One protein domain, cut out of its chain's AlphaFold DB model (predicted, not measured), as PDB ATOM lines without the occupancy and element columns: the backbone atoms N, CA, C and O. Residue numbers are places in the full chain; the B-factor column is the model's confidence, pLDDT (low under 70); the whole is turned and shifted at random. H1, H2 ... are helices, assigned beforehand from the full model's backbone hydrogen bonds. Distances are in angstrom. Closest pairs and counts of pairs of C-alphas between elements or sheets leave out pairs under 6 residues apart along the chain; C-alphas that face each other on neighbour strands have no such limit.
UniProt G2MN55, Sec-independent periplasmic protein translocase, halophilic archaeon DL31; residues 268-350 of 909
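This is residues 268 to 350 of the 909 residues of the protein "Sec-independent periplasmic protein translocase" of halophilic archaeon DL31 (UniProt G2MN55). Two long helices, H4 and H2, cross face to face as a slanting X and run opposite ways. The short H1 lies crosswise at one end of the pair, between the first part of H2 and the later part of H4, while H3 leads away from the other end of H2 and a long loop folds back from it to H4. The printed part has 83 residues with four named helices, H1, H2, H3 and H4 in chain order, and no named strand; the class is all helix. It is loose, with a radius of gyration of the C-alphas of 16.4 A, and its C-alphas span 47 by 28 by 15 A, only just flat.

The longest helix, H4, holds residues 321 to 350 and measures 42.5 A from first to last C-alpha; it begins with C-alpha 321 at (141.138, -50.880, -39.051) and ends with C-alpha 350 at (121.830, -24.569, -11.901). H2, residues 277 to 296, is 28.2 A long and begins with C-alpha 277 at (121.498, -34.630, -28.231). H3, residues 299 to 309, measures 14.8 A, and H1, residues 269 to 275, measures 10.0 A.

H4 and H2 touch with 45 pairs of C-alphas within 8 A, the closest being those of Leu 284 and Gly 332, 3.7 A apart. They run opposite ways at a steep tilt of 36 degrees, only just past shallow. H4 also touches H1, with residues 340 to 347 alone; the closest C-alphas are those of Ala 273 and Leu 340, 6.3 A apart, and the lines are about perpendicular at 82 degrees. H1 and H2 are close but not clearly touching, with the C-alphas of Ala 273 and Leu 280 closest at 7.7 A, and about perpendicular at 83 degrees. H2 and H3 are close but not clearly touching: their closest C-alphas, those of Phe 294 and Arg 300, are 5.8 A apart, and they run the same way at a steep tilt of 62 degrees. H3 is apart from H1 and from H4. In H1, H2, H3 and H4 every O i to N i+4 pair is within hydrogen-bond range.

The two C-alphas farthest apart are those of Glu 268 and Gly 311, 48.3 A, while the first and last printed C-alphas are 14.2 A apart. The printed part has no cut. The links H1 to H2 and H2 to H3 are tight; that from H3 to H4 is long, with 11 residues. The mean pLDDT of the printed part is 81.1, and the model's confidence is under 70 at residues 298, 307, 309 to 314 and 350.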
ATOM      1  N   GLU A 268     115.304 -35.445 -14.719       82.50
ATOM      2  CA  GLU A 268     114.881 -36.371 -15.765       82.50
ATOM      3  C   GLU A 268     116.001 -36.566 -16.802       82.50
ATOM      4  O   GLU A 268     116.114 -35.837 -17.787       82.50
ATOM      5  N   VAL A 269     116.832 -37.604 -16.621       80.19
ATOM      6  CA  VAL A 269     118.003 -37.901 -17.487       80.19
ATOM      7  C   VAL A 269     117.643 -37.945 -18.977       80.19
ATOM      8  O   VAL A 269     118.437 -37.559 -19.837       80.19
ATOM      9  N   ARG A 270     116.432 -38.410 -19.302       83.19
ATOM     10  CA  ARG A 270     115.936 -38.477 -20.679       83.19
ATOM     11  C   ARG A 270     115.748 -37.089 -21.290       83.19
ATOM     12  O   ARG A 270     116.046 -36.922 -22.470       83.19
ATOM     13  N   GLU A 271     115.261 -36.124 -20.516       83.69
ATOM     14  CA  GLU A 271     115.057 -34.756 -20.986       83.69
ATOM     15  C   GLU A 271     116.400 -34.051 -21.199       83.69
ATOM     16  O   GLU A 271     116.626 -33.481 -22.268       83.69
ATOM     17  N   VAL A 272     117.342 -34.213 -20.264       84.75
ATOM     18  CA  VAL A 272     118.714 -33.692 -20.394       84.75
ATOM     19  C   VAL A 272     119.401 -34.258 -21.641       84.75
ATOM     20  O   VAL A 272     119.999 -33.512 -22.421       84.75
ATOM     21  N   ALA A 273     119.277 -35.567 -21.888       86.75
ATOM     22  CA  ALA A 273     119.834 -36.208 -23.078       86.75
ATOM     23  C   ALA A 273     119.173 -35.718 -24.376       86.75
ATOM     24  O   ALA A 273     119.860 -35.510 -25.377       86.75
ATOM     25  N   ALA A 274     117.851 -35.523 -24.367       87.62
ATOM     26  CA  ALA A 274     117.112 -35.022 -25.521       87.62
ATOM     27  C   ALA A 274     117.460 -33.561 -25.833       87.62
ATOM     28  O   ALA A 274     117.584 -33.210 -27.002       87.62
ATOM     29  N   ARG A 275     117.667 -32.721 -24.813       88.25
ATOM     30  CA  ARG A 275     118.055 -31.312 -24.971       88.25
ATOM     31  C   ARG A 275     119.491 -31.164 -25.481       88.25
ATOM     32  O   ARG A 275     119.751 -30.310 -26.321       88.25
ATOM     33  N   ASN A 276     120.394 -32.047 -25.044       88.81
ATOM     34  CA  ASN A 276     121.821 -32.024 -25.387       88.81
ATOM     35  C   ASN A 276     122.214 -33.041 -26.480       88.81
ATOM     36  O   ASN A 276     123.386 -33.392 -26.619       88.81
ATOM     37  N   TRP A 277     121.260 -33.541 -27.273       88.44
ATOM     38  CA  TRP A 277     121.498 -34.630 -28.231       88.44
ATOM     39  C   TRP A 277     122.589 -34.312 -29.269       88.44
ATOM     40  O   TRP A 277     123.338 -35.198 -29.681       88.44
ATOM     41  N   ASN A 278     122.696 -33.046 -29.674       90.12
ATOM     42  CA  ASN A 278     123.695 -32.536 -30.609       90.12
ATOM     43  C   ASN A 278     125.114 -32.589 -30.019       90.12
ATOM     44  O   ASN A 278     126.045 -32.990 -30.716       90.12
ATOM     45  N   LEU A 279     125.271 -32.252 -28.736       88.62
ATOM     46  CA  LEU A 279     126.528 -32.391 -28.002       88.62
ATOM     47  C   LEU A 279     126.924 -33.868 -27.894       88.62
ATOM     48  O   LEU A 279     128.060 -34.222 -28.192       88.62
ATOM     49  N   LEU A 280     125.979 -34.740 -27.532       89.12
ATOM     50  CA  LEU A 280     126.225 -36.179 -27.379       89.12
ATOM     51  C   LEU A 280     126.620 -36.840 -28.704       89.12
ATOM     52  O   LEU A 280     127.595 -37.590 -28.761       89.12
ATOM     53  N   ALA A 281     125.899 -36.531 -29.784       89.38
ATOM     54  CA  ALA A 281     126.230 -37.007 -31.123       89.38
ATOM     55  C   ALA A 281     127.581 -36.448 -31.599       89.38
ATOM     56  O   ALA A 281     128.383 -37.185 -32.173       89.38
ATOM     57  N   GLY A 282     127.859 -35.172 -31.314       88.75
ATOM     58  CA  GLY A 282     129.135 -34.527 -31.614       88.75
ATOM     59  C   GLY A 282     130.314 -35.174 -30.885       88.75
ATOM     60  O   GLY A 282     131.329 -35.456 -31.514       88.75
ATOM     61  N   LEU A 283     130.172 -35.485 -29.595       90.62
ATOM     62  CA  LEU A 283     131.189 -36.182 -28.799       90.62
ATOM     63  C   LEU A 283     131.405 -37.621 -29.270       90.62
ATOM     64  O   LEU A 283     132.543 -38.089 -29.313       90.62
ATOM     65  N   LEU A 284     130.339 -38.305 -29.690       90.19
ATOM     66  CA  LEU A 284     130.434 -39.654 -30.234       90.19
ATOM     67  C   LEU A 284     131.196 -39.678 -31.561       90.19
ATOM     68  O   LEU A 284     132.167 -40.420 -31.707       90.19
ATOM     69  N   VAL A 285     130.795 -38.835 -32.515       90.50
ATOM     70  CA  VAL A 285     131.469 -38.724 -33.818       90.50
ATOM     71  C   VAL A 285     132.889 -38.184 -33.646       90.50
ATOM     72  O   VAL A 285     133.818 -38.697 -34.266       90.50
ATOM     73  N   GLY A 286     133.078 -37.204 -32.763       87.81
ATOM     74  CA  GLY A 286     134.375 -36.624 -32.427       87.81
ATOM     75  C   GLY A 286     135.334 -37.639 -31.811       87.81
ATOM     76  O   GLY A 286     136.482 -37.705 -32.232       87.81
ATOM     77  N   GLY A 287     134.875 -38.487 -30.886       86.88
ATOM     78  CA  GLY A 287     135.686 -39.559 -30.297       86.88
ATOM     79  C   GLY A 287     136.107 -40.622 -31.314       86.88
ATOM     80  O   GLY A 287     137.266 -41.046 -31.322       86.88
ATOM     81  N   VAL A 288     135.205 -40.993 -32.230       88.69
ATOM     82  CA  VAL A 288     135.524 -41.890 -33.353       88.69
ATOM     83  C   VAL A 288     136.561 -41.246 -34.276       88.69
ATOM     84  O   VAL A 288     137.564 -41.880 -34.600       88.69
ATOM     85  N   ALA A 289     136.354 -39.985 -34.663       85.69
ATOM     86  CA  ALA A 289     137.250 -39.249 -35.548       85.69
ATOM     87  C   ALA A 289     138.631 -39.017 -34.920       85.69
ATOM     88  O   ALA A 289     139.639 -39.202 -35.596       85.69
ATOM     89  N   LEU A 290     138.693 -38.678 -33.628       85.75
ATOM     90  CA  LEU A 290     139.935 -38.517 -32.868       85.75
ATOM     91  C   LEU A 290     140.705 -39.828 -32.777       85.75
ATOM     92  O   LEU A 290     141.908 -39.845 -33.017       85.75
ATOM     93  N   THR A 291     140.022 -40.931 -32.469       85.25
ATOM     94  CA  THR A 291     140.665 -42.247 -32.401       85.25
ATOM     95  C   THR A 291     141.187 -42.650 -33.775       85.25
ATOM     96  O   THR A 291     142.339 -43.051 -33.907       85.25
ATOM     97  N   TRP A 292     140.385 -42.474 -34.824       85.12
ATOM     98  CA  TRP A 292     140.819 -42.729 -36.193       85.12
ATOM     99  C   TRP A 292     142.028 -41.862 -36.582       85.12
ATOM    100  O   TRP A 292     143.028 -42.384 -37.072       85.12
ATOM    101  N   ALA A 293     141.994 -40.562 -36.285       82.56
ATOM    102  CA  ALA A 293     143.099 -39.646 -36.548       82.56
ATOM    103  C   ALA A 293     144.360 -40.010 -35.748       82.56
ATOM    104  O   ALA A 293     145.459 -39.960 -36.291       82.56
ATOM    105  N   PHE A 294     144.226 -40.446 -34.493       82.56
ATOM    106  CA  PHE A 294     145.359 -40.853 -33.658       82.56
ATOM    107  C   PHE A 294     146.164 -41.998 -34.289       82.56
ATOM    108  O   PHE A 294     147.398 -41.971 -34.288       82.56
ATOM    109  N   TYR A 295     145.466 -42.979 -34.869       82.69
ATOM    110  CA  TYR A 295     146.100 -44.115 -35.539       82.69
ATOM    111  C   TYR A 295     146.609 -43.785 -36.951       82.69
ATOM    112  O   TYR A 295     147.594 -44.388 -37.367       82.69
ATOM    113  N   GLN A 296     146.004 -42.823 -37.659       78.25
ATOM    114  CA  GLN A 296     146.331 -42.529 -39.066       78.25
ATOM    115  C   GLN A 296     147.292 -41.346 -39.279       78.25
ATOM    116  O   GLN A 296     147.967 -41.290 -40.302       78.25
ATOM    117  N   VAL A 297     147.368 -40.394 -38.346       77.62
ATOM    118  CA  VAL A 297     148.121 -39.125 -38.494       77.62
ATOM    119  C   VAL A 297     149.523 -39.210 -37.860       77.62
ATOM    120  O   VAL A 297     150.193 -38.204 -37.657       77.62
ATOM    121  N   GLY A 298     149.993 -40.411 -37.509       69.62
ATOM    122  CA  GLY A 298     151.300 -40.608 -36.863       69.62
ATOM    123  C   GLY A 298     151.359 -40.150 -35.396       69.62
ATOM    124  O   GLY A 298     152.408 -40.236 -34.762       69.62
ATOM    125  N   ALA A 299     150.237 -39.718 -34.804       76.50
ATOM    126  CA  ALA A 299     150.169 -39.332 -33.392       76.50
ATOM    127  C   ALA A 299     150.500 -40.503 -32.453       76.50
ATOM    128  O   ALA A 299     151.141 -40.304 -31.427       76.50
ATOM    129  N   ARG A 300     150.143 -41.738 -32.832       84.38
ATOM    130  CA  ARG A 300     150.578 -42.962 -32.142       84.38
ATOM    131  C   ARG A 300     152.100 -43.114 -32.128       84.38
ATOM    132  O   ARG A 300     152.665 -43.465 -31.096       84.38
ATOM    133  N   GLU A 301     152.767 -42.873 -33.257       77.81
ATOM    134  CA  GLU A 301     154.231 -42.933 -33.339       77.81
ATOM    135  C   GLU A 301     154.873 -41.835 -32.500       77.81
ATOM    136  O   GLU A 301     155.786 -42.128 -31.735       77.81
ATOM    137  N   ALA A 302     154.357 -40.608 -32.567       76.25
ATOM    138  CA  ALA A 302     154.798 -39.513 -31.709       76.25
ATOM    139  C   ALA A 302     154.595 -39.823 -30.214       76.25
ATOM    140  O   ALA A 302     155.506 -39.610 -29.420       76.25
ATOM    141  N   PHE A 303     153.447 -40.387 -29.828       74.06
ATOM    142  CA  PHE A 303     153.141 -40.764 -28.446       74.06
ATOM    143  C   PHE A 303     154.054 -41.886 -27.939       74.06
ATOM    144  O   PHE A 303     154.621 -41.780 -26.856       74.06
ATOM    145  N   ASN A 304     154.268 -42.928 -28.746       81.88
ATOM    146  CA  ASN A 304     155.208 -44.000 -28.417       81.88
ATOM    147  C   ASN A 304     156.655 -43.493 -28.358       81.88
ATOM    148  O   ASN A 304     157.421 -43.945 -27.515       81.88
ATOM    149  N   SER A 305     157.023 -42.539 -29.217       77.69
ATOM    150  CA  SER A 305     158.354 -41.920 -29.207       77.69
ATOM    151  C   SER A 305     158.551 -41.042 -27.972       77.69
ATOM    152  O   SER A 305     159.631 -41.040 -27.395       77.69
ATOM    153  N   ALA A 306     157.508 -40.334 -27.529       70.31
ATOM    154  CA  ALA A 306     157.518 -39.566 -26.288       70.31
ATOM    155  C   ALA A 306     157.612 -40.476 -25.053       70.31
ATOM    156  O   ALA A 306     158.379 -40.181 -24.141       70.31
ATOM    157  N   LEU A 307     156.890 -41.601 -25.041       66.38
ATOM    158  CA  LEU A 307     157.012 -42.617 -23.992       66.38
ATOM    159  C   LEU A 307     158.423 -43.211 -23.948       66.38
ATOM    160  O   LEU A 307     159.004 -43.291 -22.870       66.38
ATOM    161  N   ALA A 308     158.995 -43.548 -25.105       70.50
ATOM    162  CA  ALA A 308     160.364 -44.045 -25.198       70.50
ATOM    163  C   ALA A 308     161.395 -42.996 -24.743       70.50
ATOM    164  O   ALA A 308     162.314 -43.327 -24.004       70.50
ATOM    165  N   ALA A 309     161.221 -41.726 -25.123       69.12
ATOM    166  CA  ALA A 309     162.075 -40.627 -24.666       69.12
ATOM    167  C   ALA A 309     161.965 -40.374 -23.153       69.12
ATOM    168  O   ALA A 309     162.905 -39.874 -22.544       69.12
ATOM    169  N   ALA A 310     160.830 -40.726 -22.548       59.00
ATOM    170  CA  ALA A 310     160.615 -40.686 -21.107       59.00
ATOM    171  C   ALA A 310     161.096 -41.960 -20.383       59.00
ATOM    172  O   ALA A 310     160.782 -42.123 -19.207       59.00
ATOM    173  N   GLY A 311     161.800 -42.876 -21.060       53.44
ATOM    174  CA  GLY A 311     162.318 -44.104 -20.447       53.44
ATOM    175  C   GLY A 311     161.306 -45.247 -20.328       53.44
ATOM    176  O   GLY A 311     161.545 -46.266 -19.679       53.44
ATOM    177  N   SER A 312     160.125 -45.101 -20.935       59.44
ATOM    178  CA  SER A 312     159.068 -46.108 -20.866       59.44
ATOM    179  C   SER A 312     159.151 -47.096 -22.027       59.44
ATOM    180  O   SER A 312     159.120 -46.727 -23.200       59.44
ATOM    181  N   SER A 313     159.164 -48.387 -21.694       59.06
ATOM    182  CA  SER A 313     159.049 -49.493 -22.660       59.06
ATOM    183  C   SER A 313     157.602 -49.785 -23.080       59.06
ATOM    184  O   SER A 313     157.355 -50.681 -23.891       59.06
ATOM    185  N   LEU A 314     156.621 -49.070 -22.517       64.69
ATOM    186  CA  LEU A 314     155.227 -49.173 -22.939       64.69
ATOM    187  C   LEU A 314     155.059 -48.521 -24.311       64.69
ATOM    188  O   LEU A 314     155.357 -47.346 -24.495       64.69
ATOM    189  N   ALA A 315     154.508 -49.277 -25.256       74.44
ATOM    190  CA  ALA A 315     154.123 -48.766 -26.560       74.44
ATOM    191  C   ALA A 315     152.658 -49.101 -26.829       74.44
ATOM    192  O   ALA A 315     152.200 -50.224 -26.607       74.44
ATOM    193  N   VAL A 316     151.922 -48.127 -27.350       79.69
ATOM    194  CA  VAL A 316     150.575 -48.335 -27.866       79.69
ATOM    195  C   VAL A 316     150.676 -49.171 -29.138       79.69
ATOM    196  O   VAL A 316     151.284 -48.760 -30.139       79.69
ATOM    197  N   ALA A 317     150.096 -50.369 -29.073       80.00
ATOM    198  CA  ALA A 317     150.083 -51.324 -30.169       80.00
ATOM    199  C   ALA A 317     149.321 -50.772 -31.381       80.00
ATOM    200  O   ALA A 317     148.363 -50.011 -31.244       80.00
ATOM    201  N   ALA A 318     149.738 -51.172 -32.582       80.44
ATOM    202  CA  ALA A 318     148.958 -50.908 -33.784       80.44
ATOM    203  C   ALA A 318     147.677 -51.759 -33.760       80.44
ATOM    204  O   ALA A 318     147.728 -52.960 -33.491       80.44
ATOM    205  N   LEU A 319     146.536 -51.135 -34.045       82.31
ATOM    206  CA  LEU A 319     145.255 -51.820 -34.184       82.31
ATOM    207  C   LEU A 319     144.929 -52.031 -35.667       82.31
ATOM    208  O   LEU A 319     145.292 -51.222 -36.518       82.31
ATOM    209  N   SER A 320     144.225 -53.123 -35.973       83.25
ATOM    210  CA  SER A 320     143.592 -53.288 -37.290       83.25
ATOM    211  C   SER A 320     142.508 -52.227 -37.499       83.25
ATOM    212  O   SER A 320     141.918 -51.768 -36.523       83.25
ATOM    213  N   GLU A 321     142.174 -51.887 -38.748       79.56
ATOM    214  CA  GLU A 321     141.138 -50.880 -39.051       79.56
ATOM    215  C   GLU A 321     139.808 -51.156 -38.331       79.56
ATOM    216  O   GLU A 321     139.187 -50.246 -37.779       79.56
ATOM    217  N   MET A 322     139.402 -52.429 -38.264       78.62
ATOM    218  CA  MET A 322     138.186 -52.849 -37.565       78.62
ATOM    219  C   MET A 322     138.286 -52.625 -36.049       78.62
ATOM    220  O   MET A 322     137.335 -52.140 -35.440       78.62
ATOM    221  N   LEU A 323     139.433 -52.926 -35.433       84.06
ATOM    222  CA  LEU A 323     139.655 -52.671 -34.006       84.06
ATOM    223  C   LEU A 323     139.763 -51.174 -33.698       84.06
ATOM    224  O   LEU A 323     139.268 -50.746 -32.661       84.06
ATOM    225  N   THR A 324     140.338 -50.373 -34.596       83.31
ATOM    226  CA  THR A 324     140.395 -48.910 -34.467       83.31
ATOM    227  C   THR A 324     139.000 -48.296 -34.507       83.31
ATOM    228  O   THR A 324     138.704 -47.410 -33.709       83.31
ATOM    229  N   LEU A 325     138.117 -48.786 -35.383       83.50
ATOM    230  CA  LEU A 325     136.726 -48.341 -35.431       83.50
ATOM    231  C   LEU A 325     135.971 -48.721 -34.150       83.50
ATOM    232  O   LEU A 325     135.280 -47.882 -33.581       83.50
ATOM    233  N   VAL A 326     136.126 -49.960 -33.672       83.94
ATOM    234  CA  VAL A 326     135.503 -50.416 -32.417       83.94
ATOM    235  C   VAL A 326     136.012 -49.604 -31.225       83.94
ATOM    236  O   VAL A 326     135.209 -49.151 -30.412       83.94
ATOM    237  N   ALA A 327     137.323 -49.362 -31.147       84.06
ATOM    238  CA  ALA A 327     137.921 -48.504 -30.131       84.06
ATOM    239  C   ALA A 327     137.395 -47.068 -30.238       84.06
ATOM    240  O   ALA A 327     137.021 -46.480 -29.230       84.06
ATOM    241  N   GLY A 328     137.285 -46.528 -31.453       86.69
ATOM    242  CA  GLY A 328     136.747 -45.194 -31.694       86.69
ATOM    243  C   GLY A 328     135.290 -45.058 -31.274       86.69
ATOM    244  O   GLY A 328     134.931 -44.067 -30.648       86.69
ATOM    245  N   ILE A 329     134.457 -46.066 -31.550       86.38
ATOM    246  CA  ILE A 329     133.059 -46.101 -31.103       86.38
ATOM    247  C   ILE A 329     132.994 -46.195 -29.579       86.38
ATOM    248  O   ILE A 329     132.199 -45.488 -28.969       86.38
ATOM    249  N   ALA A 330     133.837 -47.020 -28.956       83.81
ATOM    250  CA  ALA A 330     133.898 -47.128 -27.501       83.81
ATOM    251  C   ALA A 330     134.318 -45.801 -26.847       83.81
ATOM    252  O   ALA A 330     133.670 -45.359 -25.902       83.81
ATOM    253  N   VAL A 331     135.344 -45.130 -27.383       86.81
ATOM    254  CA  VAL A 331     135.791 -43.802 -26.935       86.81
ATOM    255  C   VAL A 331     134.699 -42.760 -27.161       86.81
ATOM    256  O   VAL A 331     134.401 -41.988 -26.258       86.81
ATOM    257  N   GLY A 332     134.055 -42.756 -28.328       86.88
ATOM    258  CA  GLY A 332     132.948 -41.854 -28.636       86.88
ATOM    259  C   GLY A 332     131.750 -42.044 -27.705       86.88
ATOM    260  O   GLY A 332     131.219 -41.070 -27.183       86.88
ATOM    261  N   LEU A 333     131.348 -43.290 -27.439       87.06
ATOM    262  CA  LEU A 333     130.299 -43.611 -26.467       87.06
ATOM    263  C   LEU A 333     130.691 -43.177 -25.058       87.06
ATOM    264  O   LEU A 333     129.870 -42.604 -24.352       87.06
ATOM    265  N   PHE A 334     131.939 -43.412 -24.655       82.12
ATOM    266  CA  PHE A 334     132.443 -42.978 -23.358       82.12
ATOM    267  C   PHE A 334     132.405 -41.452 -23.216       82.12
ATOM    268  O   PHE A 334     131.877 -40.947 -22.228       82.12
ATOM    269  N   LEU A 335     132.877 -40.711 -24.223       86.38
ATOM    270  CA  LEU A 335     132.805 -39.249 -24.250       86.38
ATOM    271  C   LEU A 335     131.360 -38.749 -24.260       86.38
ATOM    272  O   LEU A 335     131.062 -37.783 -23.571       86.38
ATOM    273  N   ALA A 336     130.453 -39.408 -24.981       86.88
ATOM    274  CA  ALA A 336     129.034 -39.070 -24.955       86.88
ATOM    275  C   ALA A 336     128.420 -39.315 -23.568       86.88
ATOM    276  O   ALA A 336     127.695 -38.464 -23.067       86.88
ATOM    277  N   VAL A 337     128.743 -40.424 -22.896       85.69
ATOM    278  CA  VAL A 337     128.293 -40.685 -21.518       85.69
ATOM    279  C   VAL A 337     128.844 -39.633 -20.555       85.69
ATOM    280  O   VAL A 337     128.085 -39.103 -19.751       85.69
ATOM    281  N   LEU A 338     130.126 -39.277 -20.661       83.69
ATOM    282  CA  LEU A 338     130.708 -38.189 -19.870       83.69
ATOM    283  C   LEU A 338     130.056 -36.839 -20.178       83.69
ATOM    284  O   LEU A 338     129.786 -36.078 -19.259       83.69
ATOM    285  N   GLY A 339     129.756 -36.555 -21.445       84.94
ATOM    286  CA  GLY A 339     129.043 -35.352 -21.862       84.94
ATOM    287  C   GLY A 339     127.624 -35.293 -21.304       84.94
ATOM    288  O   GLY A 339     127.188 -34.232 -20.873       84.94
ATOM    289  N   LEU A 340     126.925 -36.430 -21.242       86.00
ATOM    290  CA  LEU A 340     125.608 -36.532 -20.614       86.00
ATOM    291  C   LEU A 340     125.694 -36.322 -19.102       86.00
ATOM    292  O   LEU A 340     124.886 -35.591 -18.546       86.00
ATOM    293  N   LEU A 341     126.675 -36.945 -18.446       81.00
ATOM    294  CA  LEU A 341     126.935 -36.765 -17.018       81.00
ATOM    295  C   LEU A 341     127.291 -35.313 -16.689       81.00
ATOM    296  O   LEU A 341     126.805 -34.777 -15.701       81.00
ATOM    297  N   TYR A 342     128.093 -34.666 -17.534       83.62
ATOM    298  CA  TYR A 342     128.438 -33.257 -17.400       83.62
ATOM    299  C   TYR A 342     127.223 -32.353 -17.620       83.62
ATOM    300  O   TYR A 342     126.975 -31.476 -16.804       83.62
ATOM    301  N   ALA A 343     126.430 -32.593 -18.667       84.06
ATOM    302  CA  ALA A 343     125.196 -31.847 -18.909       84.06
ATOM    303  C   ALA A 343     124.211 -31.997 -17.739       84.06
ATOM    304  O   ALA A 343     123.638 -31.010 -17.292       84.06
ATOM    305  N   ALA A 344     124.078 -33.211 -17.196       81.38
ATOM    306  CA  ALA A 344     123.282 -33.462 -16.002       81.38
ATOM    307  C   ALA A 344     123.836 -32.707 -14.786       81.38
ATOM    308  O   ALA A 344     123.075 -32.077 -14.066       81.38
ATOM    309  N   TYR A 345     125.152 -32.711 -14.580       80.81
ATOM    310  CA  TYR A 345     125.789 -31.958 -13.501       80.81
ATOM    311  C   TYR A 345     125.579 -30.445 -13.622       80.81
ATOM    312  O   TYR A 345     125.258 -29.814 -12.625       80.81
ATOM    313  N   VAL A 346     125.710 -29.867 -14.820       80.44
ATOM    314  CA  VAL A 346     125.475 -28.429 -15.047       80.44
ATOM    315  C   VAL A 346     124.017 -28.070 -14.772       80.44
ATOM    316  O   VAL A 346     123.745 -27.062 -14.126       80.44
ATOM    317  N   GLU A 347     123.075 -28.904 -15.216       81.25
ATOM    318  CA  GLU A 347     121.652 -28.692 -14.946       81.25
ATOM    319  C   GLU A 347     121.363 -28.780 -13.436       81.25
ATOM    320  O   GLU A 347     120.681 -27.918 -12.889       81.25
ATOM    321  N   LEU A 348     121.987 -29.720 -12.720       75.12
ATOM    322  CA  LEU A 348     121.887 -29.816 -11.259       75.12
ATOM    323  C   LEU A 348     122.503 -28.632 -10.520       75.12
ATOM    324  O   LEU A 348     121.889 -28.126  -9.591       75.12
ATOM    325  N   GLU A 349     123.694 -28.189 -10.920       71.12
ATOM    326  CA  GLU A 349     124.362 -27.019 -10.332       71.12
ATOM    327  C   GLU A 349     123.567 -25.733 -10.603       71.12
ATOM    328  O   GLU A 349     123.638 -24.797  -9.821       71.12
ATOM    329  N   SER A 350     122.755 -25.686 -11.665       67.94
ATOM    330  CA  SER A 350     121.830 -24.569 -11.901       67.94
ATOM    331  C   SER A 350     120.549 -24.634 -11.056       67.94
ATOM    332  O   SER A 350     119.920 -23.608 -10.813       67.94
TER     333      SER A 350